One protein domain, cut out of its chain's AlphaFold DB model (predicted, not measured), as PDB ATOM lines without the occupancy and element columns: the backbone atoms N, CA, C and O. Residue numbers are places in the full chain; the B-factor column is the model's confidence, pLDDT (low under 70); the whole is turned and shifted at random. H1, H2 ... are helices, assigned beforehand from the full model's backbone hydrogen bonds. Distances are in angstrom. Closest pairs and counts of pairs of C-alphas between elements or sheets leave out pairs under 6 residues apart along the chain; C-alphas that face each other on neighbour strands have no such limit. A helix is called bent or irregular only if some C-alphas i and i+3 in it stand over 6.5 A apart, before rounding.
ATOM      1  N   HIS A 303     494.467  22.507 716.451       50.69
ATOM      2  CA  HIS A 303     493.354  21.553 716.451       50.69
ATOM      3  C   HIS A 303     492.089  22.062 715.733       50.69
ATOM      4  O   HIS A 303     491.423  21.276 715.054       50.69
ATOM      5  N   CYS A 304     491.768  23.357 715.835       56.09
ATOM      6  CA  CYS A 304     490.530  23.929 715.291       56.09
ATOM      7  C   CYS A 304     490.447  23.831 713.758       56.09
ATOM      8  O   CYS A 304     489.365  23.632 713.198       56.09
ATOM      9  N   LYS A 305     491.596  23.882 713.070       71.44
ATOM     10  CA  LYS A 305     491.674  23.736 711.611       71.44
ATOM     11  C   LYS A 305     491.318  22.318 711.156       71.44
ATOM     12  O   LYS A 305     490.528  22.145 710.231       71.44
ATOM     13  N   TYR A 306     491.867  21.298 711.816       77.06
ATOM     14  CA  TYR A 306     491.684  19.897 711.419       77.06
ATOM     15  C   TYR A 306     490.334  19.320 711.851       77.06
ATOM     16  O   TYR A 306     489.818  18.434 711.174       77.06
ATOM     17  N   ALA A 307     489.706  19.874 712.896       75.69
ATOM     18  CA  ALA A 307     488.321  19.555 713.255       75.69
ATOM     19  C   ALA A 307     487.340  19.844 712.101       75.69
ATOM     20  O   ALA A 307     486.298  19.200 711.985       75.69
ATOM     21  N   ASN A 308     487.702  20.777 711.213       79.94
ATOM     22  CA  ASN A 308     486.930  21.127 710.029       79.94
ATOM     23  C   ASN A 308     487.207  20.267 708.781       79.94
ATOM     24  O   ASN A 308     486.493  20.443 707.795       79.94
ATOM     25  N   SER A 309     488.172  19.342 708.817       89.06
ATOM     26  CA  SER A 309     488.494  18.437 707.702       89.06
ATOM     27  C   SER A 309     487.306  17.556 707.307       89.06
ATOM     28  O   SER A 309     486.652  16.978 708.175       89.06
ATOM     29  N   ASP A 310     487.078  17.371 706.004       89.38
ATOM     30  CA  ASP A 310     486.057  16.452 705.480       89.38
ATOM     31  C   ASP A 310     486.303  15.006 705.923       89.38
ATOM     32  O   ASP A 310     485.360  14.270 706.213       89.38
ATOM     33  N   VAL A 311     487.574  14.598 706.022       93.50
ATOM     34  CA  VAL A 311     487.955  13.273 706.525       93.50
ATOM     35  C   VAL A 311     487.642  13.167 708.015       93.50
ATOM     36  O   VAL A 311     487.083  12.156 708.435       93.50
ATOM     37  N   TRP A 312     487.921  14.206 708.813       93.94
ATOM     38  CA  TRP A 312     487.599  14.182 710.245       93.94
ATOM     39  C   TRP A 312     486.089  14.178 710.492       93.94
ATOM     40  O   TRP A 312     485.592  13.277 711.163       93.94
ATOM     41  N   LYS A 313     485.354  15.105 709.862       91.94
ATOM     42  CA  LYS A 313     483.885  15.185 709.895       91.94
ATOM     43  C   LYS A 313     483.238  13.861 709.495       91.94
ATOM     44  O   LYS A 313     482.286  13.436 710.147       91.94
ATOM     45  N   TYR A 314     483.766  13.190 708.469       94.62
ATOM     46  CA  TYR A 314     483.277  11.883 708.038       94.62
ATOM     47  C   TYR A 314     483.562  10.783 709.067       94.62
ATOM     48  O   TYR A 314     482.651  10.036 709.406       94.62
ATOM     49  N   ILE A 315     484.773  10.700 709.628       93.06
ATOM     50  CA  ILE A 315     485.090   9.720 710.683       93.06
ATOM     51  C   ILE A 315     484.183   9.928 711.900       93.06
ATOM     52  O   ILE A 315     483.537   8.984 712.354       93.06
ATOM     53  N   THR A 316     484.077  11.166 712.392       91.88
ATOM     54  CA  THR A 316     483.254  11.486 713.566       91.88
ATOM     55  C   THR A 316     481.752  11.408 713.298       91.88
ATOM     56  O   THR A 316     480.970  11.387 714.239       91.88
ATOM     57  N   SER A 317     481.317  11.325 712.033       92.00
ATOM     58  CA  SER A 317     479.902  11.102 711.701       92.00
ATOM     59  C   SER A 317     479.392   9.712 712.088       92.00
ATOM     60  O   SER A 317     478.178   9.534 712.184       92.00
ATOM     61  N   PHE A 318     480.301   8.761 712.339       89.88
ATOM     62  CA  PHE A 318     479.979   7.397 712.763       89.88
ATOM     63  C   PHE A 318     480.317   7.108 714.229       89.88
ATOM     64  O   PHE A 318     479.956   6.037 714.697       89.88
ATOM     65  N   THR A 319     480.999   8.000 714.957       86.62
ATOM     66  CA  THR A 319     481.371   7.764 716.364       86.62
ATOM     67  C   THR A 319     480.309   8.303 717.316       86.62
ATOM     68  O   THR A 319     480.009   9.493 717.287       86.62
ATOM     69  N   SER A 320     479.790   7.439 718.187       70.50
ATOM     70  CA  SER A 320     478.752   7.777 719.173       70.50
ATOM     71  C   SER A 320     479.254   8.741 720.265       70.50
ATOM     72  O   SER A 320     478.510   9.605 720.722       70.50
ATOM     73  N   ASP A 321     480.534   8.629 720.638       75.31
ATOM     74  CA  ASP A 321     481.224   9.548 721.551       75.31
ATOM     75  C   ASP A 321     481.700  10.825 720.838       75.31
ATOM     76  O   ASP A 321     482.144  10.784 719.685       75.31
ATOM     77  N   PHE A 322     481.786  11.940 721.575       79.31
ATOM     78  CA  PHE A 322     482.598  13.080 721.145       79.31
ATOM     79  C   PHE A 322     484.084  12.690 721.086       79.31
ATOM     80  O   PHE A 322     484.721  12.409 722.107       79.31
ATOM     81  N   LEU A 323     484.647  12.707 719.878       83.00
ATOM     82  CA  LEU A 323     486.051  12.413 719.622       83.00
ATOM     83  C   LEU A 323     486.806  13.712 719.269       83.00
ATOM     84  O   LEU A 323     486.632  14.231 718.163       83.00
ATOM     85  N   PRO A 324     487.653  14.255 720.166       85.25
ATOM     86  CA  PRO A 324     488.508  15.393 719.838       85.25
ATOM     87  C   PRO A 324     489.613  14.978 718.858       85.25
ATOM     88  O   PRO A 324     490.082  13.839 718.886       85.25
ATOM     89  N   VAL A 325     490.066  15.913 718.015       86.00
ATOM     90  CA  VAL A 325     491.189  15.680 717.089       86.00
ATOM     91  C   VAL A 325     492.469  15.393 717.893       86.00
ATOM     92  O   VAL A 325     492.885  16.267 718.659       86.00
ATOM     93  N   PRO A 326     493.131  14.231 717.728       87.69
ATOM     94  CA  PRO A 326     494.380  13.930 718.427       87.69
ATOM     95  C   PRO A 326     495.523  14.880 718.045       87.69
ATOM     96  O   PRO A 326     495.670  15.243 716.880       87.69
ATOM     97  N   ALA A 327     496.383  15.219 719.012       85.06
ATOM     98  CA  ALA A 327     497.563  16.082 718.845       85.06
ATOM     99  C   ALA A 327     498.738  15.367 718.138       85.06
ATOM    100  O   ALA A 327     499.877  15.391 718.598       85.06
ATOM    101  N   ASP A 328     498.455  14.655 717.048       89.88
ATOM    102  CA  ASP A 328     499.383  13.726 716.413       89.88
ATOM    103  C   ASP A 328     499.668  14.117 714.961       89.88
ATOM    104  O   ASP A 328     498.819  13.948 714.089       89.88
ATOM    105  N   LEU A 329     500.886  14.599 714.694       87.50
ATOM    106  CA  LEU A 329     501.304  15.126 713.385       87.50
ATOM    107  C   LEU A 329     500.992  14.173 712.217       87.50
ATOM    108  O   LEU A 329     500.476  14.602 711.191       87.50
ATOM    109  N   CYS A 330     501.225  12.870 712.402       90.00
ATOM    110  CA  CYS A 330     500.964  11.846 711.389       90.00
ATOM    111  C   CYS A 330     499.476  11.767 711.002       90.00
ATOM    112  O   CYS A 330     499.154  11.644 709.820       90.00
ATOM    113  N   LEU A 331     498.564  11.862 711.975       92.00
ATOM    114  CA  LEU A 331     497.132  11.949 711.703       92.00
ATOM    115  C   LEU A 331     496.746  13.323 711.139       92.00
ATOM    116  O   LEU A 331     496.013  13.369 710.155       92.00
ATOM    117  N   LEU A 332     497.244  14.428 711.706       90.06
ATOM    118  CA  LEU A 332     496.913  15.785 711.244       90.06
ATOM    119  C   LEU A 332     497.266  15.992 709.762       90.06
ATOM    120  O   LEU A 332     496.462  16.545 709.017       90.06
ATOM    121  N   GLU A 333     498.414  15.486 709.308       88.50
ATOM    122  CA  GLU A 333     498.823  15.518 707.898       88.50
ATOM    123  C   GLU A 333     497.896  14.697 706.984       88.50
ATOM    124  O   GLU A 333     497.584  15.136 705.877       88.50
ATOM    125  N   LEU A 334     497.393  13.544 707.441       91.50
ATOM    126  CA  LEU A 334     496.387  12.771 706.700       91.50
ATOM    127  C   LEU A 334     495.031  13.487 706.642       91.50
ATOM    128  O   LEU A 334     494.319  13.348 705.653       91.50
ATOM    129  N   LEU A 335     494.681  14.280 707.660       92.75
ATOM    130  CA  LEU A 335     493.452  15.083 707.684       92.75
ATOM    131  C   LEU A 335     493.511  16.330 706.781       92.75
ATOM    132  O   LEU A 335     492.478  16.968 706.584       92.75
ATOM    133  N   ILE A 336     494.668  16.664 706.195       87.38
ATOM    134  CA  ILE A 336     494.772  17.658 705.107       87.38
ATOM    135  C   ILE A 336     494.212  17.089 703.791       87.38
ATOM    136  O   ILE A 336     493.776  17.848 702.926       87.38
ATOM    137  N   LEU A 337     494.220  15.763 703.617       86.19
ATOM    138  CA  LEU A 337     493.805  15.132 702.367       86.19
ATOM    139  C   LEU A 337     492.281  15.248 702.167       86.19
ATOM    140  O   LEU A 337     491.524  14.894 703.073       86.19
ATOM    141  N   PRO A 338     491.803  15.682 700.984       86.25
ATOM    142  CA  PRO A 338     490.375  15.731 700.690       86.25
ATOM    143  C   PRO A 338     489.790  14.316 700.634       86.25
ATOM    144  O   PRO A 338     490.386  13.411 700.046       86.25
ATOM    145  N   ARG A 339     488.597  14.115 701.203       94.12
ATOM    146  CA  ARG A 339     487.933  12.802 701.251       94.12
ATOM    147  C   ARG A 339     487.610  12.298 699.837       94.12
ATOM    148  O   ARG A 339     486.807  12.900 699.138       94.12
ATOM    149  N   GLN A 340     488.211  11.176 699.436       89.50
ATOM    150  CA  GLN A 340     488.075  10.600 698.089       89.50
ATOM    151  C   GLN A 340     487.018   9.492 697.982       89.50
ATOM    152  O   GLN A 340     486.586   9.173 696.878       89.50
ATOM    153  N   ARG A 341     486.647   8.848 699.097       90.81
ATOM    154  CA  ARG A 341     485.778   7.658 699.102       90.81
ATOM    155  C   ARG A 341     485.004   7.482 700.405       90.81
ATOM    156  O   ARG A 341     485.255   8.181 701.389       90.81
ATOM    157  N   ASP A 342     484.057   6.551 700.392       91.19
ATOM    158  CA  ASP A 342     483.300   6.106 701.562       91.19
ATOM    159  C   ASP A 342     483.961   4.915 702.264       91.19
ATOM    160  O   ASP A 342     484.663   4.117 701.642       91.19
ATOM    161  N   LEU A 343     483.693   4.770 703.567       90.56
ATOM    162  CA  LEU A 343     484.040   3.560 704.317       90.56
ATOM    163  C   LEU A 343     483.080   2.394 703.995       90.56
ATOM    164  O   LEU A 343     481.866   2.631 703.892       90.56
ATOM    165  N   PRO A 344     483.592   1.146 703.938       87.38
ATOM    166  CA  PRO A 344     482.780  -0.072 703.955       87.38
ATOM    167  C   PRO A 344     481.814  -0.132 705.148       87.38
ATOM    168  O   PRO A 344     482.022   0.524 706.176       87.38
ATOM    169  N   TYR A 345     480.753  -0.933 705.040       83.62
ATOM    170  CA  TYR A 345     479.713  -0.992 706.075       83.62
ATOM    171  C   TYR A 345     480.243  -1.516 707.417       83.62
ATOM    172  O   TYR A 345     479.970  -0.925 708.466       83.62
ATOM    173  N   CYS A 346     481.074  -2.561 707.384       82.38
ATOM    174  CA  CYS A 346     481.741  -3.115 708.561       82.38
ATOM    175  C   CYS A 346     482.519  -2.042 709.352       82.38
ATOM    176  O   CYS A 346     482.430  -1.995 710.581       82.38
ATOM    177  N   TRP A 347     483.192  -1.109 708.665       88.06
ATOM    178  CA  TRP A 347     483.878   0.037 709.272       88.06
ATOM    179  C   TRP A 347     482.933   1.050 709.917       88.06
ATOM    180  O   TRP A 347     483.169   1.454 711.057       88.06
ATOM    181  N   LYS A 348     481.865   1.448 709.215       89.06
ATOM    182  CA  LYS A 348     480.850   2.385 709.734       89.06
ATOM    183  C   LYS A 348     480.214   1.839 711.017       89.06
ATOM    184  O   LYS A 348     480.147   2.540 712.023       89.06
ATOM    185  N   ARG A 349     479.851   0.551 711.012       85.56
ATOM    186  CA  ARG A 349     479.327  -0.169 712.183       85.56
ATOM    187  C   ARG A 349     480.352  -0.281 713.317       85.56
ATOM    188  O   ARG A 349     479.984  -0.157 714.481       85.56
ATOM    189  N   TRP A 350     481.632  -0.496 713.010       86.56
ATOM    190  CA  TRP A 350     482.674  -0.611 714.036       86.56
ATOM    191  C   TRP A 350     482.955   0.715 714.757       86.56
ATOM    192  O   TRP A 350     483.094   0.711 715.977       86.56
ATOM    193  N   LEU A 351     482.996   1.839 714.028       89.56
ATOM    194  CA  LEU A 351     483.216   3.177 714.603       89.56
ATOM    195  C   LEU A 351     482.080   3.620 715.541       89.56
ATOM    196  O   LEU A 351     482.337   4.326 716.514       89.56
ATOM    197  N   ASN A 352     480.851   3.170 715.281       87.69
ATOM    198  CA  ASN A 352     479.694   3.408 716.147       87.69
ATOM    199  C   ASN A 352     479.797   2.626 717.468       87.69
ATOM    200  O   ASN A 352     479.557   3.174 718.543       87.69
ATOM    201  N   LEU A 353     480.221   1.362 717.386       85.19
ATOM    202  CA  LEU A 353     480.288   0.449 718.528       85.19
ATOM    203  C   LEU A 353     481.558   0.593 719.384       85.19
ATOM    204  O   LEU A 353     481.614   0.004 720.464       85.19
ATOM    205  N   ARG A 354     482.613   1.276 718.908       82.25
ATOM    206  CA  ARG A 354     483.911   1.352 719.607       82.25
ATOM    207  C   ARG A 354     484.663   2.659 719.380       82.25
ATOM    208  O   ARG A 354     484.877   3.094 718.251       82.25
ATOM    209  N   LYS A 355     485.223   3.191 720.471       84.94
ATOM    210  CA  LYS A 355     486.176   4.306 720.453       84.94
ATOM    211  C   LYS A 355     487.444   3.931 719.655       84.94
ATOM    212  O   LYS A 355     488.125   2.969 720.023       84.94
ATOM    213  N   PRO A 356     487.785   4.646 718.566       88.62
ATOM    214  CA  PRO A 356     488.893   4.269 717.692       88.62
ATOM    215  C   PRO A 356     490.264   4.580 718.307       88.62
ATOM    216  O   PRO A 356     490.470   5.624 718.923       88.62
ATOM    217  N   SER A 357     491.244   3.698 718.082       87.81
ATOM    218  CA  SER A 357     492.641   3.960 718.460       87.81
ATOM    219  C   SER A 357     493.311   4.950 717.497       87.81
ATOM    220  O   SER A 357     492.920   5.049 716.333       87.81
ATOM    221  N   LEU A 358     494.397   5.612 717.912       88.31
ATOM    222  CA  LEU A 358     495.164   6.510 717.034       88.31
ATOM    223  C   LEU A 358     495.646   5.820 715.740       88.31
ATOM    224  O   LEU A 358     495.606   6.412 714.660       88.31
ATOM    225  N   LYS A 359     496.049   4.545 715.816       87.38
ATOM    226  CA  LYS A 359     496.426   3.751 714.634       87.38
ATOM    227  C   LYS A 359     495.218   3.397 713.762       87.38
ATOM    228  O   LYS A 359     495.341   3.371 712.542       87.38
ATOM    229  N   THR A 360     494.055   3.159 714.373       88.94
ATOM    230  CA  THR A 360     492.782   2.970 713.660       88.94
ATOM    231  C   THR A 360     492.436   4.231 712.867       88.94
ATOM    232  O   THR A 360     492.210   4.142 711.666       88.94
ATOM    233  N   LEU A 361     492.500   5.405 713.505       92.19
ATOM    234  CA  LEU A 361     492.301   6.703 712.854       92.19
ATOM    235  C   LEU A 361     493.316   6.940 711.727       92.19
ATOM    236  O   LEU A 361     492.924   7.356 710.645       92.19
ATOM    237  N   THR A 362     494.592   6.598 711.940       93.31
ATOM    238  CA  THR A 362     495.644   6.675 710.906       93.31
ATOM    239  C   THR A 362     495.298   5.805 709.684       93.31
ATOM    240  O   THR A 362     495.381   6.269 708.550       93.31
ATOM    241  N   ALA A 363     494.871   4.554 709.896       92.75
ATOM    242  CA  ALA A 363     494.500   3.637 708.814       92.75
ATOM    243  C   ALA A 363     493.245   4.102 708.052       92.75
ATOM    244  O   ALA A 363     493.217   4.055 706.822       92.75
ATOM    245  N   VAL A 364     492.230   4.581 708.779       94.00
ATOM    246  CA  VAL A 364     490.970   5.089 708.222       94.00
ATOM    247  C   VAL A 364     491.179   6.390 707.447       94.00
ATOM    248  O   VAL A 364     490.703   6.500 706.321       94.00
ATOM    249  N   ALA A 365     491.924   7.353 707.997       95.19
ATOM    250  CA  ALA A 365     492.224   8.613 707.320       95.19
ATOM    251  C   ALA A 365     493.049   8.385 706.043       95.19
ATOM    252  O   ALA A 365     492.742   8.971 705.004       95.19
ATOM    253  N   LEU A 366     494.024   7.463 706.076       95.62
ATOM    254  CA  LEU A 366     494.748   7.042 704.875       95.62
ATOM    255  C   LEU A 366     493.812   6.420 703.830       95.62
ATOM    256  O   LEU A 366     493.895   6.775 702.657       95.62
ATOM    257  N   TYR A 367     492.922   5.508 704.225       95.25
ATOM    258  CA  TYR A 367     491.962   4.918 703.291       95.25
ATOM    259  C   TYR A 367     491.002   5.972 702.705       95.25
ATOM    260  O   TYR A 367     490.721   5.945 701.509       95.25
ATOM    261  N   LEU A 368     490.545   6.944 703.499       96.00
ATOM    262  CA  LEU A 368     489.615   7.990 703.059       96.00
ATOM    263  C   LEU A 368     490.248   9.034 702.125       96.00
ATOM    264  O   LEU A 368     489.618   9.403 701.135       96.00
ATOM    265  N   GLY A 369     491.458   9.516 702.424       92.75
ATOM    266  CA  GLY A 369     492.117  10.604 701.683       92.75
ATOM    267  C   GLY A 369     493.230  10.175 700.715       92.75
ATOM    268  O   GLY A 369     493.671  10.971 699.891       92.75
ATOM    269  N   GLY A 370     493.713   8.933 700.800       92.31
ATOM    270  CA  GLY A 370     494.861   8.454 700.024       92.31
ATOM    271  C   GLY A 370     494.574   8.147 698.548       92.31
ATOM    272  O   GLY A 370     493.430   8.150 698.079       92.31
ATOM    273  N   VAL A 371     495.641   7.831 697.813       89.06
ATOM    274  CA  VAL A 371     495.618   7.531 696.374       89.06
ATOM    275  C   VAL A 371     495.275   6.059 696.151       89.06
ATOM    276  O   VAL A 371     495.975   5.171 696.632       89.06
ATOM    277  N   GLN A 372     494.214   5.783 695.399       88.31
ATOM    278  CA  GLN A 372     493.850   4.422 695.002       88.31
ATOM    279  C   GLN A 372     494.844   3.867 693.971       88.31
ATOM    280  O   GLN A 372     495.331   4.596 693.107       88.31
ATOM    281  N   ARG A 373     495.138   2.566 694.046       77.19
ATOM    282  CA  ARG A 373     495.806   1.824 692.969       77.19
ATOM    283  C   ARG A 373     494.841   0.786 692.406       77.19
ATOM    284  O   ARG A 373     494.201   0.071 693.167       77.19
ATOM    285  N   ASN A 374     494.794   0.678 691.079       71.12
ATOM    286  CA  ASN A 374     493.936  -0.276 690.362       71.12
ATOM    287  C   ASN A 374     494.448  -1.728 690.457       71.12
ATOM    288  O   ASN A 374     493.796  -2.643 689.970       71.12
ATOM    289  N   THR A 375     495.627  -1.939 691.045       78.06
ATOM    290  CA  THR A 375     496.231  -3.251 691.287       78.06
ATOM    291  C   THR A 375     496.775  -3.326 692.715       78.06
ATOM    292  O   THR A 375     497.244  -2.314 693.258       78.06
ATOM    293  N   PRO A 376     496.749  -4.510 693.355       83.94
ATOM    294  CA  PRO A 376     497.295  -4.670 694.691       83.94
ATOM    295  C   PRO A 376     498.817  -4.511 694.676       83.94
ATOM    296  O   PRO A 376     499.535  -5.056 693.841       83.94
ATOM    297  N   CYS A 377     499.346  -3.754 695.632       87.25
ATOM    298  CA  CYS A 377     500.761  -3.402 695.640       87.25
ATOM    299  C   CYS A 377     501.682  -4.591 695.982       87.25
ATOM    300  O   CYS A 377     501.680  -5.087 697.115       87.25
ATOM    301  N   GLY A 378     502.524  -4.985 695.020       82.19
ATOM    302  CA  GLY A 378     503.523  -6.051 695.168       82.19
ATOM    303  C   GLY A 378     504.544  -5.779 696.274       82.19
ATOM    304  O   GLY A 378     504.655  -6.567 697.207       82.19
ATOM    305  N   ASN A 379     505.201  -4.614 696.257       81.50
ATOM    306  CA  ASN A 379     506.269  -4.248 697.207       81.50
ATOM    307  C   ASN A 379     505.831  -4.229 698.688       81.50
ATOM    308  O   ASN A 379     506.675  -4.211 699.576       81.50
ATOM    309  N   MET A 380     504.521  -4.211 698.964       83.50
ATOM    310  CA  MET A 380     503.940  -4.259 700.314       83.50
ATOM    311  C   MET A 380     503.075  -5.517 700.535       83.50
ATOM    312  O   MET A 380     502.205  -5.553 701.411       83.50
ATOM    313  N   ARG A 381     503.325  -6.563 699.735       86.12
ATOM    314  CA  ARG A 381     502.752  -7.909 699.867       86.12
ATOM    315  C   ARG A 381     501.218  -7.960 699.800       86.12
ATOM    316  O   ARG A 381     500.608  -8.817 700.424       86.12
ATOM    317  N   CYS A 382     500.567  -7.041 699.077       87.00
ATOM    318  CA  CYS A 382     499.137  -7.190 698.758       87.00
ATOM    319  C   CYS A 382     498.923  -8.145 697.574       87.00
ATOM    320  O   CYS A 382     497.951  -8.889 697.585       87.00
ATOM    321  N   ALA A 383     499.824  -8.151 696.583       88.56
ATOM    322  CA  ALA A 383     499.695  -8.994 695.386       88.56
ATOM    323  C   ALA A 383     499.801 -10.506 695.675       88.56
ATOM    324  O   ALA A 383     499.274 -11.314 694.922       88.56
ATOM    325  N   GLU A 384     500.406 -10.897 696.802       88.38
ATOM    326  CA  GLU A 384     500.388 -12.285 697.303       88.38
ATOM    327  C   GLU A 384     498.968 -12.795 697.607       88.38
ATOM    328  O   GLU A 384     498.741 -13.998 697.670       88.38
ATOM    329  N   PHE A 385     498.012 -11.877 697.763       84.50
ATOM    330  CA  PHE A 385     496.610 -12.147 698.056       84.50
ATOM    331  C   PHE A 385     495.699 -11.666 696.913       84.50
ATOM    332  O   PHE A 385     494.578 -11.239 697.170       84.50
ATOM    333  N   GLN A 386     496.176 -11.702 695.659       85.06
ATOM    334  CA  GLN A 386     495.455 -11.209 694.472       85.06
ATOM    335  C   GLN A 386     493.992 -11.689 694.420       85.06
ATOM    336  O   GLN A 386     493.095 -10.865 694.313       85.06
ATOM    337  N   GLY A 387     493.739 -12.994 694.587       82.44
ATOM    338  CA  GLY A 387     492.377 -13.545 694.545       82.44
ATOM    339  C   GLY A 387     491.444 -12.966 695.615       82.44
ATOM    340  O   GLY A 387     490.315 -12.612 695.302       82.44
ATOM    341  N   LEU A 388     491.937 -12.784 696.845       81.12
ATOM    342  CA  LEU A 388     491.193 -12.140 697.935       81.12
ATOM    343  C   LEU A 388     490.986 -10.640 697.677       81.12
ATOM    344  O   LEU A 388     489.930 -10.103 697.988       81.12
ATOM    345  N   HIS A 389     491.995  -9.946 697.145       82.75
ATOM    346  CA  HIS A 389     491.857  -8.540 696.764       82.75
ATOM    347  C   HIS A 389     490.756  -8.376 695.717       82.75
ATOM    348  O   HIS A 389     489.912  -7.497 695.847       82.75
ATOM    349  N   ASP A 390     490.735  -9.243 694.709       82.75
ATOM    350  CA  ASP A 390     489.770  -9.156 693.623       82.75
ATOM    351  C   ASP A 390     488.376  -9.611 694.078       82.75
ATOM    352  O   ASP A 390     487.391  -8.982 693.699       82.75
ATOM    353  N   GLU A 391     488.277 -10.608 694.964       81.25
ATOM    354  CA  GLU A 391     487.041 -10.967 695.668       81.25
ATOM    355  C   GLU A 391     486.486  -9.773 696.459       81.25
ATOM    356  O   GLU A 391     485.345  -9.373 696.242       81.25
ATOM    357  N   LEU A 392     487.294  -9.147 697.321       79.81
ATOM    358  CA  LEU A 392     486.881  -7.996 698.130       79.81
ATOM    359  C   LEU A 392     486.601  -6.737 697.292       79.81
ATOM    360  O   LEU A 392     485.797  -5.907 697.709       79.81
ATOM    361  N   HIS A 393     487.220  -6.588 696.119       78.12
ATOM    362  CA  HIS A 393     486.993  -5.468 695.204       78.12
ATOM    363  C   HIS A 393     485.719  -5.646 694.355       78.12
ATOM    364  O   HIS A 393     485.038  -4.663 694.069       78.12
ATOM    365  N   HIS A 394     485.374  -6.872 693.941       75.69
ATOM    366  CA  HIS A 394     484.156  -7.140 693.156       75.69
ATOM    367  C   HIS A 394     482.930  -7.361 694.048       75.69
ATOM    368  O   HIS A 394     481.882  -6.761 693.817       75.69
ATOM    369  N   ASN A 395     483.076  -8.165 695.105       68.75
ATOM    370  CA  ASN A 395     482.013  -8.456 696.070       68.75
ATOM    371  C   ASN A 395     481.911  -7.382 697.176       68.75
ATOM    372  O   ASN A 395     481.075  -7.519 698.067       68.75
ATOM    373  N   GLY A 396     482.750  -6.335 697.091       61.44
ATOM    374  CA  GLY A 396     482.708  -5.033 697.775       61.44
ATOM    375  C   GLY A 396     481.809  -4.952 699.001       61.44
ATOM    376  O   GLY A 396     480.601  -4.765 698.856       61.44
ATOM    377  N   ASP A 397     482.404  -5.050 700.195       59.22
ATOM    378  CA  ASP A 397     481.684  -5.328 701.442       59.22
ATOM    379  C   ASP A 397     480.710  -4.216 701.899       59.22
ATOM    380  O   ASP A 397     480.994  -3.352 702.741       59.22
ATOM    381  N   LYS A 398     479.508  -4.274 701.324       55.69
ATOM    382  CA  LYS A 398     478.379  -3.385 701.601       55.69
ATOM    383  C   LYS A 398     477.551  -3.811 702.816       55.69
ATOM    384  O   LYS A 398     476.810  -2.972 703.308       55.69
ATOM    385  N   ASN A 399     477.654  -5.062 703.283       55.12
ATOM    386  CA  ASN A 399     476.700  -5.648 704.244       55.12
ATOM    387  C   ASN A 399     477.297  -6.636 705.268       55.12
ATOM    388  O   ASN A 399     476.647  -6.905 706.282       55.12
ATOM    389  N   ALA A 400     478.478  -7.221 705.048       64.25
ATOM    390  CA  ALA A 400     479.011  -8.233 705.953       64.25
ATOM    391  C   ALA A 400     479.434  -7.609 707.302       64.25
ATOM    392  O   ALA A 400     479.900  -6.469 707.378       64.25
ATOM    393  N   PRO A 401     479.277  -8.339 708.421       59.72
ATOM    394  CA  PRO A 401     479.530  -7.787 709.751       59.72
ATOM    395  C   PRO A 401     480.991  -7.919 710.222       59.72
ATOM    396  O   PRO A 401     481.264  -7.670 711.398       59.72
ATOM    397  N   ARG A 402     481.925  -8.391 709.379       66.12
ATOM    398  CA  ARG A 402     483.287  -8.800 709.782       66.12
ATOM    399  C   ARG A 402     484.331  -8.482 708.708       66.12
ATOM    400  O   ARG A 402     484.017  -8.410 707.532       66.12
ATOM    401  N   PHE A 403     485.578  -8.349 709.146       73.12
ATOM    402  CA  PHE A 403     486.732  -7.938 708.348       73.12
ATOM    403  C   PHE A 403     487.610  -9.154 708.036       73.12
ATOM    404  O   PHE A 403     487.675 -10.083 708.847       73.12
ATOM    405  N   HIS A 404     488.335  -9.147 706.916       75.69
ATOM    406  CA  HIS A 404     489.246 -10.246 706.606       75.69
ATOM    407  C   HIS A 404     490.578 -10.106 707.380       75.69
ATOM    408  O   HIS A 404     491.158  -9.017 707.392       75.69
ATOM    409  N   PRO A 405     491.153 -11.176 707.974       73.06
ATOM    410  CA  PRO A 405     492.386 -11.081 708.773       73.06
ATOM    411  C   PRO A 405     493.602 -10.475 708.050       73.06
ATOM    412  O   PRO A 405     494.533  -9.987 708.689       73.06
ATOM    413  N   GLN A 406     493.608 -10.501 706.716       79.44
ATOM    414  CA  GLN A 406     494.696  -9.988 705.873       79.44
ATOM    415  C   GLN A 406     494.388  -8.615 705.244       79.44
ATOM    416  O   GLN A 406     495.311  -7.946 704.773       79.44
ATOM    417  N   PHE A 407     493.112  -8.212 705.202       83.25
ATOM    418  CA  PHE A 407     492.607  -7.023 704.506       83.25
ATOM    419  C   PHE A 407     491.477  -6.390 705.331       83.25
ATOM    420  O   PHE A 407     490.389  -6.947 705.451       83.25
ATOM    421  N   ALA A 408     491.742  -5.208 705.889       83.75
ATOM    422  CA  ALA A 408     490.736  -4.404 706.580       83.75
ATOM    423  C   ALA A 408     489.924  -3.520 705.620       83.75
ATOM    424  O   ALA A 408     488.919  -2.954 706.032       83.75
ATOM    425  N   PHE A 409     490.364  -3.367 704.370       88.31
ATOM    426  CA  PHE A 409     489.697  -2.577 703.339       88.31
ATOM    427  C   PHE A 409     489.614  -3.374 702.035       88.31
ATOM    428  O   PHE A 409     490.534  -4.128 701.715       88.31
ATOM    429  N   ASP A 410     488.550  -3.137 701.280       85.94
ATOM    430  CA  ASP A 410     488.303  -3.624 699.918       85.94
ATOM    431  C   ASP A 410     489.424  -3.274 698.921       85.94
ATOM    432  O   ASP A 410     489.825  -4.103 698.110       85.94
ATOM    433  N   MET A 411     489.975  -2.061 699.010       87.31
ATOM    434  CA  MET A 411     490.918  -1.510 698.033       87.31
ATOM    435  C   MET A 411     492.323  -1.265 698.594       87.31
ATOM    436  O   MET A 411     492.524  -0.910 699.760       87.31
ATOM    437  N   CYS A 412     493.337  -1.353 697.727       90.31
ATOM    438  CA  CYS A 412     494.699  -0.908 698.038       90.31
ATOM    439  C   CYS A 412     494.852   0.617 697.886       90.31
ATOM    440  O   CYS A 412     495.215   1.119 696.820       90.31
ATOM    441  N   ILE A 413     494.630   1.353 698.979       93.62
ATOM    442  CA  ILE A 413     494.866   2.804 699.055       93.62
ATOM    443  C   ILE A 413     496.272   3.090 699.598       93.62
ATOM    444  O   ILE A 413     496.664   2.548 700.632       93.62
ATOM    445  N   GLN A 414     497.033   3.945 698.910       92.81
ATOM    446  CA  GLN A 414     498.406   4.332 699.243       92.81
ATOM    447  C   GLN A 414     498.531   5.784 699.716       92.81
ATOM    448  O   GLN A 414     497.770   6.665 699.312       92.81
ATOM    449  N   LEU A 415     499.553   6.042 700.535       90.19
ATOM    450  CA  LEU A 415     499.963   7.391 700.915       90.19
ATOM    451  C   LEU A 415     500.433   8.160 699.665       90.19
ATOM    452  O   LEU A 415     501.206   7.598 698.884       90.19
ATOM    453  N   PRO A 416     500.025   9.428 699.467       86.75
ATOM    454  CA  PRO A 416     500.508  10.234 698.354       86.75
ATOM    455  C   PRO A 416     502.039  10.357 698.338       86.75
ATOM    456  O   PRO A 416     502.671  10.615 699.364       86.75
ATOM    457  N   ASP A 417     502.635  10.225 697.151       81.69
ATOM    458  CA  ASP A 417     504.093  10.174 696.975       81.69
ATOM    459  C   ASP A 417     504.829  11.462 697.392       81.69
ATOM    460  O   ASP A 417     506.032  11.414 697.648       81.69
ATOM    461  N   TYR A 418     504.126  12.597 697.492       80.25
ATOM    462  CA  TYR A 418     504.685  13.844 698.022       80.25
ATOM    463  C   TYR A 418     504.780  13.821 699.557       80.25
ATOM    464  O   TYR A 418     505.857  14.068 700.094       80.25
ATOM    465  N   LEU A 419     503.716  13.421 700.271       80.12
ATOM    466  CA  LEU A 419     503.749  13.266 701.734       80.12
ATOM    467  C   LEU A 419     504.801  12.233 702.161       80.12
ATOM    468  O   LEU A 419     505.585  12.485 703.074       80.12
ATOM    469  N   ARG A 420     504.872  11.110 701.434       78.88
ATOM    470  CA  ARG A 420     505.834  10.018 701.655       78.88
ATOM    471  C   ARG A 420     507.304  10.456 701.621       78.88
ATOM    472  O   ARG A 420     508.134   9.811 702.246       78.88
ATOM    473  N   LYS A 421     507.638  11.515 700.876       73.50
ATOM    474  CA  LYS A 421     509.015  12.028 700.746       73.50
ATOM    475  C   LYS A 421     509.338  13.181 701.698       73.50
ATOM    476  O   LYS A 421     510.512  13.477 701.883       73.50
ATOM    477  N   VAL A 422     508.320  13.853 702.235       72.25
ATOM    478  CA  VAL A 422     508.470  15.133 702.951       72.25
ATOM    479  C   VAL A 422     508.222  14.998 704.456       72.25
ATOM    480  O   VAL A 422     508.751  15.802 705.216       72.25
ATOM    481  N   SER A 423     507.465  13.992 704.911       83.50
ATOM    482  CA  SER A 423     507.069  13.858 706.320       83.50
ATOM    483  C   SER A 423     507.862  12.802 707.108       83.50
ATOM    484  O   SER A 423     507.667  11.597 706.904       83.50
ATOM    485  N   PRO A 424     508.660  13.213 708.116       84.38
ATOM    486  CA  PRO A 424     509.251  12.289 709.083       84.38
ATOM    487  C   PRO A 424     508.204  11.637 710.003       84.38
ATOM    488  O   PRO A 424     508.433  10.544 710.522       84.38
ATOM    489  N   ALA A 425     507.057  12.293 710.228       86.25
ATOM    490  CA  ALA A 425     505.998  11.798 711.104       86.25
ATOM    491  C   ALA A 425     505.256  10.609 710.475       86.25
ATOM    492  O   ALA A 425     505.020   9.597 711.146       86.25
ATOM    493  N   LEU A 426     504.946  10.706 709.178       87.12
ATOM    494  CA  LEU A 426     504.397   9.607 708.391       87.12
ATOM    495  C   LEU A 426     505.419   8.479 708.249       87.12
ATOM    496  O   LEU A 426     505.060   7.331 708.505       87.12
ATOM    497  N   GLU A 427     506.690   8.774 707.952       85.88
ATOM    498  CA  GLU A 427     507.721   7.734 707.831       85.88
ATOM    499  C   GLU A 427     507.876   6.922 709.126       85.88
ATOM    500  O   GLU A 427     507.726   5.697 709.133       85.88
ATOM    501  N   LYS A 428     508.048   7.607 710.267       88.31
ATOM    502  CA  LYS A 428     508.182   6.981 711.594       88.31
ATOM    503  C   LYS A 428     506.995   6.078 711.955       88.31
ATOM    504  O   LYS A 428     507.171   5.121 712.721       88.31
ATOM    505  N   ARG A 429     505.794   6.361 711.427       88.88
ATOM    506  CA  ARG A 429     504.586   5.555 711.659       88.88
ATOM    507  C   ARG A 429     504.397   4.420 710.660       88.88
ATOM    508  O   ARG A 429     504.047   3.318 711.082       88.88
ATOM    509  N   PHE A 430     504.576   4.684 709.370       89.31
ATOM    510  CA  PHE A 430     504.296   3.720 708.310       89.31
ATOM    511  C   PHE A 430     505.451   2.748 708.068       89.31
ATOM    512  O   PHE A 430     505.167   1.604 707.724       89.31
ATOM    513  N   ARG A 431     506.715   3.141 708.301       88.44
ATOM    514  CA  ARG A 431     507.910   2.277 708.204       88.44
ATOM    515  C   ARG A 431     507.947   1.443 706.915       88.44
ATOM    516  O   ARG A 431     508.034   0.218 706.966       88.44
ATOM    517  N   GLY A 432     507.776   2.078 705.756       86.56
ATOM    518  CA  GLY A 432     507.670   1.377 704.468       86.56
ATOM    519  C   GLY A 432     506.276   0.841 704.086       86.56
ATOM    520  O   GLY A 432     506.022   0.611 702.904       86.56
ATOM    521  N   TYR A 433     505.338   0.671 705.026       91.12
ATOM    522  CA  TYR A 433     504.019   0.057 704.789       91.12
ATOM    523  C   TYR A 433     502.929   1.066 704.385       91.12
ATOM    524  O   TYR A 433     501.822   1.043 704.914       91.12
ATOM    525  N   TYR A 434     503.213   1.951 703.428       91.88
ATOM    526  CA  TYR A 434     502.355   3.080 703.015       91.88
ATOM    527  C   TYR A 434     500.991   2.728 702.379       91.88
ATOM    528  O   TYR A 434     500.321   3.619 701.862       91.88
ATOM    529  N   CYS A 435     500.580   1.460 702.353       93.00
ATOM    530  CA  CYS A 435     499.267   1.011 701.885       93.00
ATOM    531  C   CYS A 435     498.373   0.695 703.090       93.00
ATOM    532  O   CYS A 435     498.826   0.001 703.997       93.00
ATOM    533  N   CYS A 436     497.110   1.129 703.098       91.56
ATOM    534  CA  CYS A 436     496.182   0.944 704.224       91.56
ATOM    535  C   CYS A 436     496.107  -0.519 704.715       91.56
ATOM    536  O   CYS A 436     496.233  -0.783 705.913       91.56
ATOM    537  N   ASN A 437     496.011  -1.478 703.790       89.69
ATOM    538  CA  ASN A 437     495.971  -2.911 704.088       89.69
ATOM    539  C   ASN A 437     497.332  -3.487 704.520       89.69
ATOM    540  O   ASN A 437     497.382  -4.406 705.338       89.69
ATOM    541  N   ALA A 438     498.448  -2.934 704.039       90.81
ATOM    542  CA  ALA A 438     499.781  -3.342 704.485       90.81
ATOM    543  C   ALA A 438     500.106  -2.803 705.889       90.81
ATOM    544  O   ALA A 438     500.594  -3.546 706.740       90.81
ATOM    545  N   TYR A 439     499.765  -1.536 706.149       91.00
ATOM    546  CA  TYR A 439     499.846  -0.899 707.460       91.00
ATOM    547  C   TYR A 439     499.012  -1.652 708.499       91.00
ATOM    548  O   TYR A 439     499.506  -1.916 709.598       91.00
ATOM    549  N   PHE A 440     497.786  -2.050 708.128       86.62
ATOM    550  CA  PHE A 440     496.933  -2.928 708.927       86.62
ATOM    551  C   PHE A 440     497.649  -4.243 709.263       86.62
ATOM    552  O   PHE A 440     497.902  -4.486 710.442       86.62
ATOM    553  N   ARG A 441     498.059  -5.038 708.256       85.62
ATOM    554  CA  ARG A 441     498.746  -6.329 708.468       85.62
ATOM    555  C   ARG A 441     499.955  -6.204 709.396       85.62
ATOM    556  O   ARG A 441     500.050  -6.958 710.362       85.62
ATOM    557  N   HIS A 442     500.835  -5.233 709.148       82.94
ATOM    558  CA  HIS A 442     502.036  -5.010 709.959       82.94
ATOM    559  C   HIS A 442     501.717  -4.619 711.415       82.94
ATOM    560  O   HIS A 442     502.437  -5.006 712.332       82.94
ATOM    561  N   ASN A 443     500.626  -3.882 711.658       72.94
ATOM    562  CA  ASN A 443     500.259  -3.422 712.998       72.94
ATOM    563  C   ASN A 443     499.262  -4.329 713.742       72.94
ATOM    564  O   ASN A 443     498.987  -4.031 714.903       72.94
ATOM    565  N   THR A 444     498.753  -5.410 713.136       62.59
ATOM    566  CA  THR A 444     497.740  -6.338 713.706       62.59
ATOM    567  C   THR A 444     497.933  -6.659 715.191       62.59
ATOM    568  O   THR A 444     497.010  -6.469 715.975       62.59
ATOM    569  N   LYS A 445     499.141  -7.063 715.613       56.47
ATOM    570  CA  LYS A 445     499.455  -7.411 717.020       56.47
ATOM    571  C   LYS A 445     499.284  -6.265 718.027       56.47
ATOM    572  O   LYS A 445     499.234  -6.511 719.225       56.47
ATOM    573  N   ALA A 446     499.260  -5.021 717.559       46.22
ATOM    574  CA  ALA A 446     499.190  -3.808 718.371       46.22
ATOM    575  C   ALA A 446     498.144  -2.825 717.811       46.22
ATOM    576  O   ALA A 446     498.332  -1.604 717.853       46.22
ATOM    577  N   LEU A 447     497.074  -3.380 717.243       52.34
ATOM    578  CA  LEU A 447     495.861  -2.727 716.769       52.34
ATOM    579  C   LEU A 447     494.701  -3.488 717.416       52.34
ATOM    580  O   LEU A 447     494.495  -4.652 717.086       52.34
TER     581      LEU A 447
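AT A GLANCE: This is residues 303 to 447 of the 566 residues of the protein "C2H2-type domain-containing protein" of Neurospora crassa (strain ATCC 24698 / 74-OR23-1A / CBS 708.71 / DSM 1257 / FGSC 987) (UniProt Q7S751). One helix, H5, makes the core, with H2, H3 and H9 packed round it on three sides, while H8 packs on H3 and short H7 meets H8 at a corner. H1 and H6 lie at opposite ends of the longest axis, and long links with no named element join several of the parts. The printed part has 145 residues with nine named helices, H1 to H9 in order, and no named strand; its class is all helix. It is compact, with a radius of gyration of the C-alphas of 14.4 A, and rounded, spanning 43 by 35 by 28 A.

HOW THE PARTS SIT: H5, residues 358 to 369, is the hub and touches three helices. H3, residues 329 to 334, touches it at a shallow tilt of 27 degrees, the same way, the closest C-alphas being those of Leu 331 and Thr 362, 5.5 A apart. H9, residues 436 to 446, touches residues 363 to 367 of H5 at a shallow tilt of 7 degrees, opposite ways; the closest C-alphas, of Ala 363 and Cys 436, are 5.6 A apart. H2, residues 310 to 316, touches residues 364 to 369 of H5 at a steep tilt of 41 degrees, opposite ways; the closest C-alphas, of Val 311 and Ala 365, are 6.4 A apart. H8, residues 424 to 430, touches H3 about perpendicular, at 73 degrees, with the C-alphas of Cys 330 and Ala 425 closest at 5.0 A. H7, residues 419 to 422, only just touches H8, only at the corner, with 3 pairs of C-alphas within 8 A; the closest, of Arg 420 and Glu 427, are 6.8 A apart. H4, residues 345 to 353, is close to H2 but not clearly touching, the C-alphas of Ile 315 and Leu 351 being closest at 7.9 A. H1, residues 303 to 307, is close to H3 but not clearly touching, with the C-alphas of Tyr 306 and Leu 332 closest at 6.7 A. H6, residues 383 to 394, touches no helix. Every O i to N i+4 pair is within hydrogen-bond range in H1, H2, H4, H5 and H8, against 1 of 2 in H3, 6 of 8 in H6 and 5 of 7 in H9; H7 is too short for such a pair.

IN THESE COORDINATES: H5 is 16.2 A long, from C-alpha 358 at (495.164, 6.510, 717.034) to C-alpha 369 at (492.117, 10.604, 701.683). H6 is 15.8 A, H9 15.2 A and H4 12.5 A. H6 and H9 are irregular: C-alphas 384 and 387 are 8.6 A apart, and C-alphas 442 and 445 are 7.9 A apart. H1 begins at C-alpha 303, (493.354, 21.553, 716.451).

THE WHOLE: The C-alphas farthest apart, of Cys 304 and Gly 387, are 42.9 A apart. The printed part has no cut. The links H2 to H3, H5 to H6 and H6 to H7 are long; residues 371 to 372 of the second pair antiparallel with 413 to 414 of the third. The mean pLDDT of the printed part is 83.4, with residues 303 to 304, 395 to 402 and 444 to 447 under 70.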